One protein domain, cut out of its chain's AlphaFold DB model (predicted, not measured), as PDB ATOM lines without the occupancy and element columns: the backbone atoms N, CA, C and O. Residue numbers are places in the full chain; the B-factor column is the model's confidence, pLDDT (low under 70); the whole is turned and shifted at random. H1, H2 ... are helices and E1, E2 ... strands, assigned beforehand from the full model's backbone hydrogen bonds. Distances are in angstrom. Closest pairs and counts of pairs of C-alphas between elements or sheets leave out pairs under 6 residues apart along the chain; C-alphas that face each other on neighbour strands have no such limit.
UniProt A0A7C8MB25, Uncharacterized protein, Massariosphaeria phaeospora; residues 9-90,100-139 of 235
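Overview. This is residues 9 to 90 and 100 to 139 of the 235 residues of an uncharacterized protein of Massariosphaeria phaeospora (UniProt A0A7C8MB25). A small, curled sheet of four short strands stands between two pairs of helices: the long H2 and H3 reach away from it together and cross each other, while the short H1 and H4 pack together beyond its other end. A long loop, residues 35 to 66, swings out from the sheet and back, its residues 54 to 60 sticking out, and residues 82 to 90, of which 82 to 88 belong to H2, stick out at the end of the long pair. The printed part has 122 residues with four named helices and four named strands, in the order H1 E1 E2 E3 H2 H3 E4 H4; the sheet is mixed, in the order E1, E2, E4, E3, and the class is mixed, helices and strands. The whole is loose, with a radius of gyration of the C-alphas of 17.5 A, and spans 60 by 39 by 20 A, only just flat.

Along the chain. H1, residues 9 to 15, begins with C-alpha 9 at (133.860, 106.632, 172.198). Strands E1, residues 24 to 26, and E2, residues 32 to 34, follow. E3, residues 67 to 69, comes directly before H2, residues 70 to 88, which is 27.0 A long. H3, residues 100 to 118, is 27.1 A long and begins with C-alpha 100 at (135.743, 117.460, 122.091). E4, residues 122 to 127, is 14.9 A long. H4, residues 132 to 138, ends with C-alpha 138 at (132.989, 102.476, 154.635).

Arrangement. E1 and E2 form an antiparallel hairpin, with N 25 and O 33 at 2.9 A. E4 has staggered pairing: its residues 125 to 127 pair antiparallel with E2, N 127 and O 32 at 2.8 A, and its residues 122 to 124 parallel with E3, N 68 and O 122 at 2.8 A. H2 only grazes the sheet with residues 70 to 73, and H3 only grazes it with residues 113 to 117. H2 and H3 touch, opposite ways at a steep tilt of 53 degrees, through residues 73 to 81 and 105 to 109; the closest C-alphas, of Val 77 and Val 109, are 6.5 A apart. H1 and H4 touch, the same way at a steep tilt of 61 degrees; their closest C-alphas, of Tyr 15 and Pro 132, are 4.7 A apart. In H1, H2 and H3 every O i to N i+4 pair is within hydrogen-bond range; in H4, 2 of 3 are.

Size, cuts and confidence. The two C-alphas farthest apart, of Asn 56 and Asp 90, are 62.2 A apart. Residues 91 to 99 are not printed, and C-alphas 90 and 100 are 19.2 A apart across this cut. The link from E2 to E3 is long, with 32 residues. Mean pLDDT of the printed part is 86.8; residues 49 to 63 and residue 89 are under 70.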
ATOM      1  N   SER A   9     133.620 105.209 171.963       88.56
ATOM      2  CA  SER A   9     133.860 106.632 172.198       88.56
ATOM      3  C   SER A   9     134.936 107.186 171.251       88.56
ATOM      4  O   SER A   9     134.762 108.250 170.648       88.56
ATOM      5  N   TYR A  10     136.001 106.410 171.035       89.25
ATOM      6  CA  TYR A  10     137.110 106.762 170.161       89.25
ATOM      7  C   TYR A  10     136.660 106.832 168.702       89.25
ATOM      8  O   TYR A  10     136.895 107.845 168.038       89.25
ATOM      9  N   LEU A  11     135.926 105.818 168.229       89.69
ATOM     10  CA  LEU A  11     135.375 105.799 166.871       89.69
ATOM     11  C   LEU A  11     134.433 106.978 166.628       89.69
ATOM     12  O   LEU A  11     134.580 107.704 165.646       89.69
ATOM     13  N   ARG A  12     133.510 107.251 167.557       90.50
ATOM     14  CA  ARG A  12     132.651 108.435 167.442       90.50
ATOM     15  C   ARG A  12     133.481 109.707 167.322       90.50
ATOM     16  O   ARG A  12     133.167 110.533 166.473       90.50
ATOM     17  N   SER A  13     134.562 109.858 168.083       90.62
ATOM     18  CA  SER A  13     135.400 111.058 167.997       90.62
ATOM     19  C   SER A  13     136.076 111.237 166.625       90.62
ATOM     20  O   SER A  13     136.121 112.357 166.119       90.62
ATOM     21  N   GLN A  14     136.539 110.159 165.988       91.81
ATOM     22  CA  GLN A  14     137.234 110.226 164.697       91.81
ATOM     23  C   GLN A  14     136.295 110.408 163.502       91.81
ATOM     24  O   GLN A  14     136.678 110.981 162.484       91.81
ATOM     25  N   TYR A  15     135.054 109.942 163.615       93.56
ATOM     26  CA  TYR A  15     134.103 109.926 162.503       93.56
ATOM     27  C   TYR A  15     132.963 110.942 162.654       93.56
ATOM     28  O   TYR A  15     132.148 111.094 161.745       93.56
ATOM     29  N   THR A  16     132.898 111.659 163.780       93.75
ATOM     30  CA  THR A  16     131.957 112.773 163.951       93.75
ATOM     31  C   THR A  16     132.452 113.990 163.170       93.75
ATOM     32  O   THR A  16     133.550 114.476 163.454       93.75
ATOM     33  N   PRO A  17     131.654 114.524 162.226       93.88
ATOM     34  CA  PRO A  17     132.055 115.665 161.420       93.88
ATOM     35  C   PRO A  17     132.408 116.876 162.269       93.88
ATOM     36  O   PRO A  17     131.786 117.134 163.298       93.88
ATOM     37  N   CYS A  18     133.371 117.656 161.788       92.06
ATOM     38  CA  CYS A  18     133.818 118.895 162.410       92.06
ATOM     39  C   CYS A  18     134.398 118.725 163.825       92.06
ATOM     40  O   CYS A  18     134.587 119.718 164.527       92.06
ATOM     41  N   ASN A  19     134.739 117.501 164.230       91.00
ATOM     42  CA  ASN A  19     135.511 117.265 165.440       91.00
ATOM     43  C   ASN A  19     137.011 117.488 165.179       91.00
ATOM     44  O   ASN A  19     137.502 117.186 164.095       91.00
ATOM     45  N   GLY A  20     137.764 117.957 166.179       86.69
ATOM     46  CA  GLY A  20     139.206 118.225 166.048       86.69
ATOM     47  C   GLY A  20     140.052 116.992 165.702       86.69
ATOM     48  O   GLY A  20     141.160 117.127 165.191       86.69
ATOM     49  N   ASN A  21     139.511 115.796 165.945       90.62
ATOM     50  CA  ASN A  21     140.142 114.514 165.629       90.62
ATOM     51  C   ASN A  21     139.543 113.822 164.397       90.62
ATOM     52  O   ASN A  21     139.887 112.669 164.140       90.62
ATOM     53  N   SER A  22     138.631 114.480 163.676       93.19
ATOM     54  CA  SER A  22     137.957 113.899 162.520       93.19
ATOM     55  C   SER A  22     138.486 114.456 161.207       93.19
ATOM     56  O   SER A  22     138.759 115.648 161.089       93.19
ATOM     57  N   CYS A  23     138.559 113.593 160.196       94.94
ATOM     58  CA  CYS A  23     138.771 113.988 158.803       94.94
ATOM     59  C   CYS A  23     137.473 114.401 158.092       94.94
ATOM     60  O   CYS A  23     137.486 114.641 156.886       94.94
ATOM     61  N   TYR A  24     136.329 114.390 158.776       96.19
ATOM     62  CA  TYR A  24     135.034 114.650 158.161       96.19
ATOM     63  C   TYR A  24     134.558 116.064 158.476       96.19
ATOM     64  O   TYR A  24     134.652 116.527 159.610       96.19
ATOM     65  N   HIS A  25     133.986 116.740 157.481       95.50
ATOM     66  CA  HIS A  25     133.416 118.075 157.638       95.50
ATOM     67  C   HIS A  25     132.074 118.178 156.927       95.50
ATOM     68  O   HIS A  25     131.962 117.834 155.751       95.50
ATOM     69  N   ASP A  26     131.067 118.707 157.616       96.19
ATOM     70  CA  ASP A  26     129.798 119.064 156.988       96.19
ATOM     71  C   ASP A  26     129.886 120.513 156.485       96.19
ATOM     72  O   ASP A  26     130.216 121.426 157.244       96.19
ATOM     73  N   LEU A  27     129.643 120.720 155.188       95.81
ATOM     74  CA  LEU A  27     129.744 122.013 154.507       95.81
ATOM     75  C   LEU A  27     128.375 122.677 154.332       95.81
ATOM     76  O   LEU A  27     127.352 122.001 154.217       95.81
ATOM     77  N   GLN A  28     128.364 124.009 154.241       95.81
ATOM     78  CA  GLN A  28     127.155 124.819 154.026       95.81
ATOM     79  C   GLN A  28     126.411 124.474 152.728       95.81
ATOM     80  O   GLN A  28     125.200 124.646 152.657       95.81
ATOM     81  N   CYS A  29     127.100 123.923 151.722       95.31
ATOM     82  CA  CYS A  29     126.463 123.423 150.499       95.31
ATOM     83  C   CYS A  29     125.641 122.136 150.709       95.31
ATOM     84  O   CYS A  29     125.087 121.600 149.754       95.31
ATOM     85  N   GLY A  30     125.583 121.604 151.933       96.06
ATOM     86  CA  GLY A  30     124.827 120.403 152.265       96.06
ATOM     87  C   GLY A  30     125.595 119.098 152.054       96.06
ATOM     88  O   GLY A  30     125.069 118.041 152.397       96.06
ATOM     89  N   HIS A  31     126.837 119.130 151.569       97.19
ATOM     90  CA  HIS A  31     127.679 117.940 151.442       97.19
ATOM     91  C   HIS A  31     128.555 117.702 152.671       97.19
ATOM     92  O   HIS A  31     129.011 118.644 153.318       97.19
ATOM     93  N   ARG A  32     128.812 116.423 152.957       97.00
ATOM     94  CA  ARG A  32     129.904 116.006 153.832       97.00
ATOM     95  C   ARG A  32     131.134 115.775 152.974       97.00
ATOM     96  O   ARG A  32     131.027 115.157 151.915       97.00
ATOM     97  N   VAL A  33     132.281 116.259 153.422       96.81
ATOM     98  CA  VAL A  33     133.564 116.017 152.766       96.81
ATOM     99  C   VAL A  33     134.526 115.302 153.700       96.81
ATOM    100  O   VAL A  33     134.424 115.444 154.921       96.81
ATOM    101  N   ARG A  34     135.444 114.535 153.114       95.88
ATOM    102  CA  ARG A  34     136.553 113.884 153.806       95.88
ATOM    103  C   ARG A  34     137.875 114.509 153.368       95.88
ATOM    104  O   ARG A  34     138.134 114.656 152.175       95.88
ATOM    105  N   THR A  35     138.715 114.848 154.333       94.50
ATOM    106  CA  THR A  35     140.097 115.284 154.125       94.50
ATOM    107  C   THR A  35     141.066 114.117 154.306       94.50
ATOM    108  O   THR A  35     140.757 113.107 154.939       94.50
ATOM    109  N   THR A  36     142.272 114.243 153.753       91.88
ATOM    110  CA  THR A  36     143.325 113.221 153.898       91.88
ATOM    111  C   THR A  36     143.845 113.120 155.334       91.88
ATOM    112  O   THR A  36     144.200 112.038 155.792       91.88
ATOM    113  N   TYR A  37     143.868 114.244 156.049       91.50
ATOM    114  CA  TYR A  37     144.343 114.358 157.425       91.50
ATOM    115  C   TYR A  37     143.303 115.079 158.278       91.50
ATOM    116  O   TYR A  37     142.476 115.818 157.737       91.50
ATOM    117  N   ASN A  38     143.380 114.907 159.598       91.81
ATOM    118  CA  ASN A  38     142.585 115.688 160.542       91.81
ATOM    119  C   ASN A  38     142.876 117.171 160.316       91.81
ATOM    120  O   ASN A  38     144.014 117.617 160.485       91.81
ATOM    121  N   ASP A  39     141.859 117.914 159.904       89.62
ATOM    122  CA  ASP A  39     142.006 119.309 159.523       89.62
ATOM    123  C   ASP A  39     141.014 120.179 160.300       89.62
ATOM    124  O   ASP A  39     140.001 119.725 160.828       89.62
ATOM    125  N   ASN A  40     141.320 121.466 160.409       89.25
ATOM    126  CA  ASN A  40     140.437 122.411 161.068       89.25
ATOM    127  C   ASN A  40     139.263 122.771 160.155       89.25
ATOM    128  O   ASN A  40     139.412 122.905 158.933       89.25
ATOM    129  N   CYS A  41     138.107 123.037 160.763       91.25
ATOM    130  CA  CYS A  41     136.932 123.509 160.037       91.25
ATOM    131  C   CYS A  41     137.248 124.752 159.192       91.25
ATOM    132  O   CYS A  41     137.903 125.696 159.645       91.25
ATOM    133  N   GLY A  42     136.773 124.744 157.948       90.44
ATOM    134  CA  GLY A  42     136.872 125.872 157.029       90.44
ATOM    135  C   GLY A  42     135.850 126.961 157.327       90.44
ATOM    136  O   GLY A  42     134.953 126.805 158.159       90.44
ATOM    137  N   SER A  43     135.971 128.083 156.621       91.31
ATOM    138  CA  SER A  43     135.017 129.193 156.687       91.31
ATOM    139  C   SER A  43     133.594 128.793 156.286       91.31
ATOM    140  O   SER A  43     132.654 129.417 156.767       91.31
ATOM    141  N   ASN A  44     133.443 127.741 155.481       93.75
ATOM    142  CA  ASN A  44     132.174 127.236 154.962       93.75
ATOM    143  C   ASN A  44     131.699 125.915 155.602       93.75
ATOM    144  O   ASN A  44     130.825 125.251 155.043       93.75
ATOM    145  N   CYS A  45     132.269 125.497 156.737       93.69
ATOM    146  CA  CYS A  45     131.700 124.395 157.520       93.69
ATOM    147  C   CYS A  45     130.385 124.823 158.194       93.69
ATOM    148  O   CYS A  45     130.247 125.975 158.598       93.69
ATOM    149  N   VAL A  46     129.441 123.889 158.344       94.62
ATOM    150  CA  VAL A  46     128.162 124.096 159.058       94.62
ATOM    151  C   VAL A  46     128.385 124.251 160.555       94.62
ATOM    152  O   VAL A  46     127.709 125.037 161.206       94.62
ATOM    153  N   SER A  47     129.324 123.482 161.105       87.06
ATOM    154  CA  SER A  47     129.604 123.478 162.533       87.06
ATOM    155  C   SER A  47     129.982 124.871 163.031       87.06
ATOM    156  O   SER A  47     131.049 125.396 162.704       87.06
ATOM    157  N   GLU A  48     129.149 125.401 163.922       71.56
ATOM    158  CA  GLU A  48     129.431 126.600 164.708       71.56
ATOM    159  C   GLU A  48     130.441 126.350 165.829       71.56
ATOM    160  O   GLU A  48     130.797 127.307 166.523       71.56
ATOM    161  N   LEU A  49     130.896 125.092 166.024       63.72
ATOM    162  CA  LEU A  49     131.856 124.751 167.076       63.72
ATOM    163  C   LEU A  49     132.948 125.818 167.106       63.72
ATOM    164  O   LEU A  49     133.498 126.149 166.046       63.72
ATOM    165  N   PRO A  50     133.233 126.385 168.293       54.75
ATOM    166  CA  PRO A  50     134.122 127.520 168.423       54.75
ATOM    167  C   PRO A  50     135.453 127.131 167.801       54.75
ATOM    168  O   PRO A  50     136.171 126.317 168.376       54.75
ATOM    169  N   LYS A  51     135.729 127.672 166.605       56.59
ATOM    170  CA  LYS A  51     136.934 127.434 165.801       56.59
ATOM    171  C   LYS A  51     138.115 127.505 166.750       56.59
ATOM    172  O   LYS A  51     138.433 128.602 167.191       56.59
ATOM    173  N   TYR A  52     138.613 126.332 167.154       52.47
ATOM    174  CA  TYR A  52     139.345 126.089 168.401       52.47
ATOM    175  C   TYR A  52     139.834 127.369 169.088       52.47
ATOM    176  O   TYR A  52     140.906 127.870 168.761       52.47
ATOM    177  N   ARG A  53     139.067 127.899 170.053       43.88
ATOM    178  CA  ARG A  53     139.568 128.919 170.985       43.88
ATOM    179  C   ARG A  53     140.667 128.266 171.832       43.88
ATOM    180  O   ARG A  53     140.417 127.814 172.944       43.88
ATOM    181  N   LYS A  54     141.904 128.201 171.336       47.31
ATOM    182  CA  LYS A  54     143.051 128.093 172.242       47.31
ATOM    183  C   LYS A  54     143.126 129.439 172.953       47.31
ATOM    184  O   LYS A  54     143.487 130.451 172.356       47.31
ATOM    185  N   ALA A  55     142.707 129.444 174.216       52.56
ATOM    186  CA  ALA A  55     142.431 130.631 175.023       52.56
ATOM    187  C   ALA A  55     143.592 131.640 175.163       52.56
ATOM    188  O   ALA A  55     143.352 132.730 175.658       52.56
ATOM    189  N   ASN A  56     144.806 131.346 174.681       53.84
ATOM    190  CA  ASN A  56     145.987 132.198 174.870       53.84
ATOM    191  C   ASN A  56     146.706 132.646 173.587       53.84
ATOM    192  O   ASN A  56     147.772 133.248 173.670       53.84
ATOM    193  N   THR A  57     146.159 132.405 172.394       52.47
ATOM    194  CA  THR A  57     146.748 132.938 171.152       52.47
ATOM    195  C   THR A  57     145.952 134.139 170.652       52.47
ATOM    196  O   THR A  57     144.940 133.986 169.980       52.47
ATOM    197  N   THR A  58     146.444 135.345 170.941       53.31
ATOM    198  CA  THR A  58     145.953 136.658 170.464       53.31
ATOM    199  C   THR A  58     146.062 136.867 168.946       53.31
ATOM    200  O   THR A  58     145.797 137.958 168.440       53.31
ATOM    201  N   ARG A  59     146.419 135.835 168.172       49.38
ATOM    202  CA  ARG A  59     146.361 135.907 166.713       49.38
ATOM    203  C   ARG A  59     144.898 135.874 166.294       49.38
ATOM    204  O   ARG A  59     144.225 134.874 166.527       49.38
ATOM    205  N   ARG A  60     144.435 136.965 165.664       48.91
ATOM    206  CA  ARG A  60     143.210 137.016 164.844       48.91
ATOM    207  C   ARG A  60     143.021 135.655 164.182       48.91
ATOM    208  O   ARG A  60     143.827 135.273 163.337       48.91
ATOM    209  N   TYR A  61     142.002 134.926 164.622       51.62
ATOM    210  CA  TYR A  61     141.645 133.632 164.071       51.62
ATOM    211  C   TYR A  61     141.332 133.833 162.593       51.62
ATOM    212  O   TYR A  61     140.265 134.326 162.235       51.62
ATOM    213  N   VAL A  62     142.294 133.503 161.733       54.75
ATOM    214  CA  VAL A  62     142.052 133.389 160.301       54.75
ATOM    215  C   VAL A  62     141.019 132.280 160.182       54.75
ATOM    216  O   VAL A  62     141.305 131.132 160.525       54.75
ATOM    217  N   LEU A  63     139.789 132.637 159.802       63.72
ATOM    218  CA  LEU A  63     138.763 131.667 159.436       63.72
ATOM    219  C   LEU A  63     139.445 130.674 158.488       63.72
ATOM    220  O   LEU A  63     140.006 131.103 157.480       63.72
ATOM    221  N   GLY A  64     139.493 129.391 158.863       77.00
ATOM    222  CA  GLY A  64     140.229 128.385 158.101       77.00
ATOM    223  C   GLY A  64     139.855 128.450 156.621       77.00
ATOM    224  O   GLY A  64     138.704 128.738 156.288       77.00
ATOM    225  N   ARG A  65     140.827 128.214 155.737       89.31
ATOM    226  CA  ARG A  65     140.625 128.213 154.279       89.31
ATOM    227  C   ARG A  65     139.366 127.400 153.913       89.31
ATOM    228  O   ARG A  65     139.145 126.351 154.520       89.31
ATOM    229  N   PRO A  66     138.511 127.846 152.981       94.00
ATOM    230  CA  PRO A  66     137.288 127.115 152.663       94.00
ATOM    231  C   PRO A  66     137.604 125.729 152.091       94.00
ATOM    232  O   PRO A  66     138.670 125.504 151.511       94.00
ATOM    233  N   PHE A  67     136.667 124.801 152.264       95.19
ATOM    234  CA  PHE A  67     136.667 123.527 151.552       95.19
ATOM    235  C   PHE A  67     135.872 123.651 150.252       95.19
ATOM    236  O   PHE A  67     134.831 124.305 150.229       95.19
ATOM    237  N   VAL A  68     136.303 122.984 149.187       95.38
ATOM    238  CA  VAL A  68     135.510 122.817 147.964       95.38
ATOM    239  C   VAL A  68     135.197 121.345 147.782       95.38
ATOM    240  O   VAL A  68     136.093 120.513 147.654       95.38
ATOM    241  N   CYS A  69     133.902 121.041 147.761       95.56
ATOM    242  CA  CYS A  69     133.402 119.733 147.378       95.56
ATOM    243  C   CYS A  69     133.598 119.551 145.869       95.56
ATOM    244  O   CYS A  69     133.082 120.344 145.076       95.56
ATOM    245  N   THR A  70     134.319 118.503 145.479       92.81
ATOM    246  CA  THR A  70     134.617 118.192 144.072       92.81
ATOM    247  C   THR A  70     133.355 117.987 143.233       92.81
ATOM    248  O   THR A  70     133.311 118.416 142.085       92.81
ATOM    249  N   GLU A  71     132.287 117.435 143.807       94.50
ATOM    250  CA  GLU A  71     131.011 117.284 143.100       94.50
ATOM    251  C   GLU A  71     130.282 118.610 142.868       94.50
ATOM    252  O   GLU A  71     129.744 118.824 141.783       94.50
ATOM    253  N   CYS A  72     130.297 119.525 143.847       95.19
ATOM    254  CA  CYS A  72     129.771 120.879 143.643       95.19
ATOM    255  C   CYS A  72     130.545 121.602 142.542       95.19
ATOM    256  O   CYS A  72     129.937 122.258 141.703       95.19
ATOM    257  N   LEU A  73     131.873 121.452 142.535       94.94
ATOM    258  CA  LEU A  73     132.724 122.040 141.509       94.94
ATOM    259  C   LEU A  73     132.384 121.482 140.124       94.94
ATOM    260  O   LEU A  73     132.163 122.243 139.189       94.94
ATOM    261  N   VAL A  74     132.278 120.158 139.998       95.12
ATOM    262  CA  VAL A  74     131.881 119.499 138.748       95.12
ATOM    263  C   VAL A  74     130.505 119.977 138.282       95.12
ATOM    264  O   VAL A  74     130.337 120.274 137.100       95.12
ATOM    265  N   ALA A  75     129.527 120.081 139.184       95.94
ATOM    266  CA  ALA A  75     128.196 120.583 138.852       95.94
ATOM    267  C   ALA A  75     128.235 122.040 138.362       95.94
ATOM    268  O   ALA A  75     127.585 122.365 137.370       95.94
ATOM    269  N   GLN A  76     129.038 122.892 139.006       95.31
ATOM    270  CA  GLN A  76     129.234 124.279 138.589       95.31
ATOM    271  C   GLN A  76     129.866 124.365 137.196       95.31
ATOM    272  O   GLN A  76     129.331 125.051 136.331       95.31
ATOM    273  N   VAL A  77     130.944 123.616 136.939       95.25
ATOM    274  CA  VAL A  77     131.613 123.612 135.625       95.25
ATOM    275  C   VAL A  77     130.683 123.088 134.529       95.25
ATOM    276  O   VAL A  77     130.651 123.635 133.429       95.25
ATOM    277  N   LYS A  78     129.871 122.061 134.817       95.56
ATOM    278  CA  LYS A  78     128.846 121.583 133.875       95.56
ATOM    279  C   LYS A  78     127.814 122.665 133.561       95.56
ATOM    280  O   LYS A  78     127.448 122.825 132.401       95.56
ATOM    281  N   ALA A  79     127.350 123.401 134.569       94.88
ATOM    282  CA  ALA A  79     126.403 124.493 134.370       94.88
ATOM    283  C   ALA A  79     127.011 125.636 133.536       94.88
ATOM    284  O   ALA A  79     126.339 126.158 132.648       94.88
ATOM    285  N   GLU A  80     128.281 125.982 133.770       93.94
ATOM    286  CA  GLU A  80     129.019 126.973 132.975       93.94
ATOM    287  C   GLU A  80     129.145 126.542 131.509       93.94
ATOM    288  O   GLU A  80     128.796 127.311 130.622       93.94
ATOM    289  N   LEU A  81     129.501 125.284 131.238       92.06
ATOM    290  CA  LEU A  81     129.552 124.765 129.867       92.06
ATOM    291  C   LEU A  81     128.208 124.806 129.146       92.06
ATOM    292  O   LEU A  81     128.152 125.122 127.959       92.06
ATOM    293  N   VAL A  82     127.118 124.454 129.832       92.75
ATOM    294  CA  VAL A  82     125.773 124.528 129.241       92.75
ATOM    295  C   VAL A  82     125.423 125.979 128.917       92.75
ATOM    296  O   VAL A  82     124.881 126.245 127.845       92.75
ATOM    297  N   LYS A  83     125.776 126.917 129.804       92.56
ATOM    298  CA  LYS A  83     125.584 128.352 129.583       92.56
ATOM    299  C   LYS A  83     126.392 128.847 128.379       92.56
ATOM    300  O   LYS A  83     125.820 129.519 127.525       92.56
ATOM    301  N   ASP A  84     127.659 128.459 128.268       88.94
ATOM    302  CA  ASP A  84     128.531 128.841 127.153       88.94
ATOM    303  C   ASP A  84     128.026 128.271 125.820       88.94
ATOM    304  O   ASP A  84     128.022 128.958 124.797       88.94
ATOM    305  N   LYS A  85     127.540 127.023 125.811       88.06
ATOM    306  CA  LYS A  85     126.905 126.430 124.624       88.06
ATOM    307  C   LYS A  85     125.624 127.167 124.248       88.06
ATOM    308  O   LYS A  85     125.408 127.423 123.068       88.06
ATOM    309  N   ALA A  86     124.808 127.549 125.233       87.94
ATOM    310  CA  ALA A  86     123.573 128.289 124.998       87.94
ATOM    311  C   ALA A  86     123.827 129.658 124.348       87.94
ATOM    312  O   ALA A  86     123.084 130.052 123.457       87.94
ATOM    313  N   THR A  87     124.896 130.356 124.741       89.38
ATOM    314  CA  THR A  87     125.254 131.664 124.165       89.38
ATOM    315  C   THR A  87     125.888 131.589 122.773       89.38
ATOM    316  O   THR A  87     125.883 132.586 122.064       89.38
ATOM    317  N   ASN A  88     126.431 130.434 122.370       82.44
ATOM    318  CA  ASN A  88     127.149 130.264 121.096       82.44
ATOM    319  C   ASN A  88     126.315 129.588 119.985       82.44
ATOM    320  O   ASN A  88     126.817 129.380 118.879       82.44
ATOM    321  N   LEU A  89     125.051 129.239 120.256       68.88
ATOM    322  CA  LEU A  89     124.161 128.518 119.330       68.88
ATOM    323  C   LEU A  89     123.789 129.289 118.050       68.88
ATOM    324  O   LEU A  89     123.342 128.658 117.095       68.88
ATOM    325  N   ASP A  90     124.028 130.601 117.977       70.81
ATOM    326  CA  ASP A  90     123.712 131.414 116.789       70.81
ATOM    327  C   ASP A  90     124.722 131.266 115.634       70.81
ATOM    328  O   ASP A  90     124.558 131.874 114.576       70.81
ATOM    329  N   ASP A 100     134.983 116.277 121.681       85.44
ATOM    330  CA  ASP A 100     135.743 117.460 122.091       85.44
ATOM    331  C   ASP A 100     135.132 118.112 123.335       85.44
ATOM    332  O   ASP A 100     135.857 118.692 124.145       85.44
ATOM    333  N   ASP A 101     133.829 117.921 123.552       86.62
ATOM    334  CA  ASP A 101     133.109 118.430 124.720       86.62
ATOM    335  C   ASP A 101     133.613 117.826 126.039       86.62
ATOM    336  O   ASP A 101     133.812 118.555 127.012       86.62
ATOM    337  N   ASP A 102     133.877 116.517 126.076       89.06
ATOM    338  CA  ASP A 102     134.394 115.852 127.279       89.06
ATOM    339  C   ASP A 102     135.814 116.324 127.616       89.06
ATOM    340  O   ASP A 102     136.135 116.592 128.777       89.06
ATOM    341  N   LYS A 103     136.672 116.490 126.600       91.44
ATOM    342  CA  LYS A 103     138.032 117.020 126.787       91.44
ATOM    343  C   LYS A 103     137.996 118.455 127.299       91.44
ATOM    344  O   LYS A 103     138.745 118.787 128.218       91.44
ATOM    345  N   LEU A 104     137.120 119.284 126.733       90.75
ATOM    346  CA  LEU A 104     136.922 120.660 127.176       90.75
ATOM    347  C   LEU A 104     136.427 120.704 128.626       90.75
ATOM    348  O   LEU A 104     136.967 121.461 129.431       90.75
ATOM    349  N   PHE A 105     135.466 119.850 128.984       93.69
ATOM    350  CA  PHE A 105     134.979 119.726 130.355       93.69
ATOM    351  C   PHE A 105     136.093 119.358 131.335       93.69
ATOM    352  O   PHE A 105     136.275 120.051 132.338       93.69
ATOM    353  N   HIS A 106     136.880 118.326 131.034       92.94
ATOM    354  CA  HIS A 106     138.002 117.935 131.884       92.94
ATOM    355  C   HIS A 106     139.053 119.045 132.012       92.94
ATOM    356  O   HIS A 106     139.487 119.333 133.128       92.94
ATOM    357  N   ALA A 107     139.398 119.725 130.913       92.94
ATOM    358  CA  ALA A 107     140.332 120.851 130.928       92.94
ATOM    359  C   ALA A 107     139.816 122.029 131.777       92.94
ATOM    360  O   ALA A 107     140.584 122.656 132.509       92.94
ATOM    361  N   MET A 108     138.510 122.317 131.729       94.31
ATOM    362  CA  MET A 108     137.898 123.342 132.576       94.31
ATOM    363  C   MET A 108     137.928 122.956 134.055       94.31
ATOM    364  O   MET A 108     138.321 123.778 134.882       94.31
ATOM    365  N   VAL A 109     137.565 121.715 134.397       94.12
ATOM    366  CA  VAL A 109     137.630 121.226 135.783       94.12
ATOM    367  C   VAL A 109     139.059 121.310 136.320       94.12
ATOM    368  O   VAL A 109     139.269 121.814 137.423       94.12
ATOM    369  N   GLU A 110     140.052 120.876 135.545       92.94
ATOM    370  CA  GLU A 110     141.460 120.930 135.944       92.94
ATOM    371  C   GLU A 110     141.942 122.371 136.157       92.94
ATOM    372  O   GLU A 110     142.544 122.676 137.190       92.94
ATOM    373  N   ARG A 111     141.598 123.288 135.242       93.69
ATOM    374  CA  ARG A 111     141.893 124.720 135.390       93.69
ATOM    375  C   ARG A 111     141.300 125.293 136.676       93.69
ATOM    376  O   ARG A 111     141.988 126.016 137.396       93.69
ATOM    377  N   TRP A 112     140.048 124.965 136.987       93.62
ATOM    378  CA  TRP A 112     139.409 125.390 138.230       93.62
ATOM    379  C   TRP A 112     140.114 124.814 139.465       93.62
ATOM    380  O   TRP A 112     140.346 125.544 140.425       93.62
ATOM    381  N   ILE A 113     140.519 123.541 139.443       91.00
ATOM    382  CA  ILE A 113     141.284 122.930 140.541       91.00
ATOM    383  C   ILE A 113     142.612 123.666 140.767       91.00
ATOM    384  O   ILE A 113     142.983 123.898 141.919       91.00
ATOM    385  N   LEU A 114     143.320 124.056 139.703       92.31
ATOM    386  CA  LEU A 114     144.561 124.833 139.811       92.31
ATOM    387  C   LEU A 114     144.315 126.213 140.436       92.31
ATOM    388  O   LEU A 114     144.973 126.561 141.414       92.31
ATOM    389  N   LEU A 115     143.297 126.944 139.972       93.44
ATOM    390  CA  LEU A 115     142.920 128.241 140.550       93.44
ATOM    391  C   LEU A 115     142.539 128.132 142.033       93.44
ATOM    392  O   LEU A 115     142.861 129.007 142.837       93.44
ATOM    393  N   LEU A 116     141.852 127.057 142.418       92.00
ATOM    394  CA  LEU A 116     141.507 126.801 143.814       92.00
ATOM    395  C   LEU A 116     142.755 126.527 144.662       92.00
ATOM    396  O   LEU A 116     142.842 127.038 145.778       92.00
ATOM    397  N   LYS A 117     143.740 125.791 144.133       89.94
ATOM    398  CA  LYS A 117     145.025 125.558 144.815       89.94
ATOM    399  C   LYS A 117     145.792 126.861 145.044       89.94
ATOM    400  O   LYS A 117     146.268 127.076 146.159       89.94
ATOM    401  N   ASP A 118     145.842 127.744 144.048       92.56
ATOM    402  CA  ASP A 118     146.525 129.043 144.149       92.56
ATOM    403  C   ASP A 118     145.871 129.954 145.199       92.56
ATOM    404  O   ASP A 118     146.550 130.607 145.992       92.56
ATOM    405  N   ASN A 119     144.539 129.908 145.293       91.19
ATOM    406  CA  ASN A 119     143.762 130.604 146.323       91.19
ATOM    407  C   ASN A 119     143.762 129.892 147.684       91.19
ATOM    408  O   ASN A 119     143.017 130.267 148.593       91.19
ATOM    409  N   GLN A 120     144.596 128.862 147.839       90.00
ATOM    410  CA  GLN A 120     144.730 128.080 149.061       90.00
ATOM    411  C   GLN A 120     143.422 127.407 149.506       90.00
ATOM    412  O   GLN A 120     143.231 127.122 150.688       90.00
ATOM    413  N   VAL A 121     142.509 127.148 148.578       92.81
ATOM    414  CA  VAL A 121     141.257 126.447 148.841       92.81
ATOM    415  C   VAL A 121     141.530 124.949 148.938       92.81
ATOM    416  O   VAL A 121     142.340 124.388 148.199       92.81
ATOM    417  N   ARG A 122     140.861 124.280 149.878       92.56
ATOM    418  CA  ARG A 122     141.064 122.853 150.140       92.56
ATOM    419  C   ARG A 122     140.066 122.038 149.328       92.56
ATOM    420  O   ARG A 122     138.890 121.995 149.674       92.56
ATOM    421  N   ALA A 123     140.518 121.404 148.250       92.88
ATOM    422  CA  ALA A 123     139.700 120.418 147.548       92.88
ATOM    423  C   ALA A 123     139.499 119.190 148.450       92.88
ATOM    424  O   ALA A 123     140.440 118.736 149.104       92.88
ATOM    425  N   SER A 124     138.273 118.685 148.538       94.81
ATOM    426  CA  SER A 124     137.956 117.535 149.386       94.81
ATOM    427  C   SER A 124     136.914 116.644 148.730       94.81
ATOM    428  O   SER A 124     135.988 117.127 148.067       94.81
ATOM    429  N   ASP A 125     137.071 115.342 148.942       94.06
ATOM    430  CA  ASP A 125     136.202 114.335 148.353       94.06
ATOM    431  C   ASP A 125     134.878 114.271 149.103       94.06
ATOM    432  O   ASP A 125     134.824 114.430 150.327       94.06
ATOM    433  N   ARG A 126     133.788 114.039 148.368       94.94
ATOM    434  CA  ARG A 126     132.476 113.853 148.981       94.94
ATOM    435  C   ARG A 126     132.468 112.549 149.776       94.94
ATOM    436  O   ARG A 126     132.887 111.503 149.294       94.94
ATOM    437  N   ALA A 127     131.925 112.618 150.983       95.12
ATOM    438  CA  ALA A 127     131.602 111.461 151.800       95.12
ATOM    439  C   ALA A 127     130.083 111.335 151.959       95.12
ATOM    440  O   ALA A 127     129.342 112.326 151.932       95.12
ATOM    441  N   ALA A 128     129.605 110.105 152.136       93.81
ATOM    442  CA  ALA A 128     128.203 109.855 152.437       93.81
ATOM    443  C   ALA A 128     127.837 110.418 153.822       93.81
ATOM    444  O   ALA A 128     128.634 110.404 154.760       93.81
ATOM    445  N   LYS A 129     126.603 110.906 153.977       94.56
ATOM    446  CA  LYS A 129     126.072 111.312 155.285       94.56
ATOM    447  C   LYS A 129     125.493 110.103 156.011       94.56
ATOM    448  O   LYS A 129     124.281 109.944 156.086       94.56
ATOM    449  N   VAL A 130     126.371 109.249 156.518       93.62
ATOM    450  CA  VAL A 130     125.997 108.109 157.364       93.62
ATOM    451  C   VAL A 130     126.365 108.375 158.823       93.62
ATOM    452  O   VAL A 130     127.072 109.342 159.136       93.62
ATOM    453  N   GLU A 131     125.857 107.545 159.735       92.12
ATOM    454  CA  GLU A 131     126.279 107.598 161.136       92.12
ATOM    455  C   GLU A 131     127.792 107.344 161.264       92.12
ATOM    456  O   GLU A 131     128.331 106.535 160.505       92.12
ATOM    457  N   PRO A 132     128.488 107.966 162.236       89.31
ATOM    458  CA  PRO A 132     129.935 107.807 162.415       89.31
ATOM    459  C   PRO A 132     130.410 106.345 162.459       89.31
ATOM    460  O   PRO A 132     131.439 106.005 161.883       89.31
ATOM    461  N   MET A 133     129.629 105.461 163.088       88.44
ATOM    462  CA  MET A 133     129.941 104.029 163.149       88.44
ATOM    463  C   MET A 133     129.871 103.354 161.776       88.44
ATOM    464  O   MET A 133     130.698 102.505 161.474       88.44
ATOM    465  N   LEU A 134     128.917 103.740 160.928       89.88
ATOM    466  CA  LEU A 134     128.804 103.225 159.561       89.88
ATOM    467  C   LEU A 134     129.881 103.815 158.645       89.88
ATOM    468  O   LEU A 134     130.371 103.131 157.750       89.88
ATOM    469  N   GLN A 135     130.288 105.060 158.902       88.56
ATOM    470  CA  GLN A 135     131.379 105.709 158.181       88.56
ATOM    471  C   GLN A 135     132.711 104.975 158.395       88.56
ATOM    472  O   GLN A 135     133.473 104.828 157.444       88.56
ATOM    473  N   PHE A 136     132.961 104.470 159.610       87.81
ATOM    474  CA  PHE A 136     134.116 103.615 159.894       87.81
ATOM    475  C   PHE A 136     134.156 102.407 158.960       87.81
ATOM    476  O   PHE A 136     135.167 102.191 158.305       87.81
ATOM    477  N   PHE A 137     133.050 101.672 158.816       86.25
ATOM    478  CA  PHE A 137     133.006 100.499 157.937       86.25
ATOM    479  C   PHE A 137     133.191 100.844 156.455       86.25
ATOM    480  O   PHE A 137     133.743 100.035 155.716       86.25
ATOM    481  N   ALA A 138     132.788 102.041 156.016       83.94
ATOM    482  CA  ALA A 138     132.989 102.476 154.635       83.94
ATOM    483  C   ALA A 138     134.476 102.630 154.262       83.94
ATOM    484  O   ALA A 138     134.815 102.483 153.088       83.94
ATOM    485  N   ASP A 139     135.347 102.886 155.244       83.00
ATOM    486  CA  ASP A 139     136.790 103.055 155.038       83.00
ATOM    487  C   ASP A 139     137.550 101.729 154.914       83.00
ATOM    488  O   ASP A 139     138.698 101.729 154.466       83.00
TER     489      ASP A 139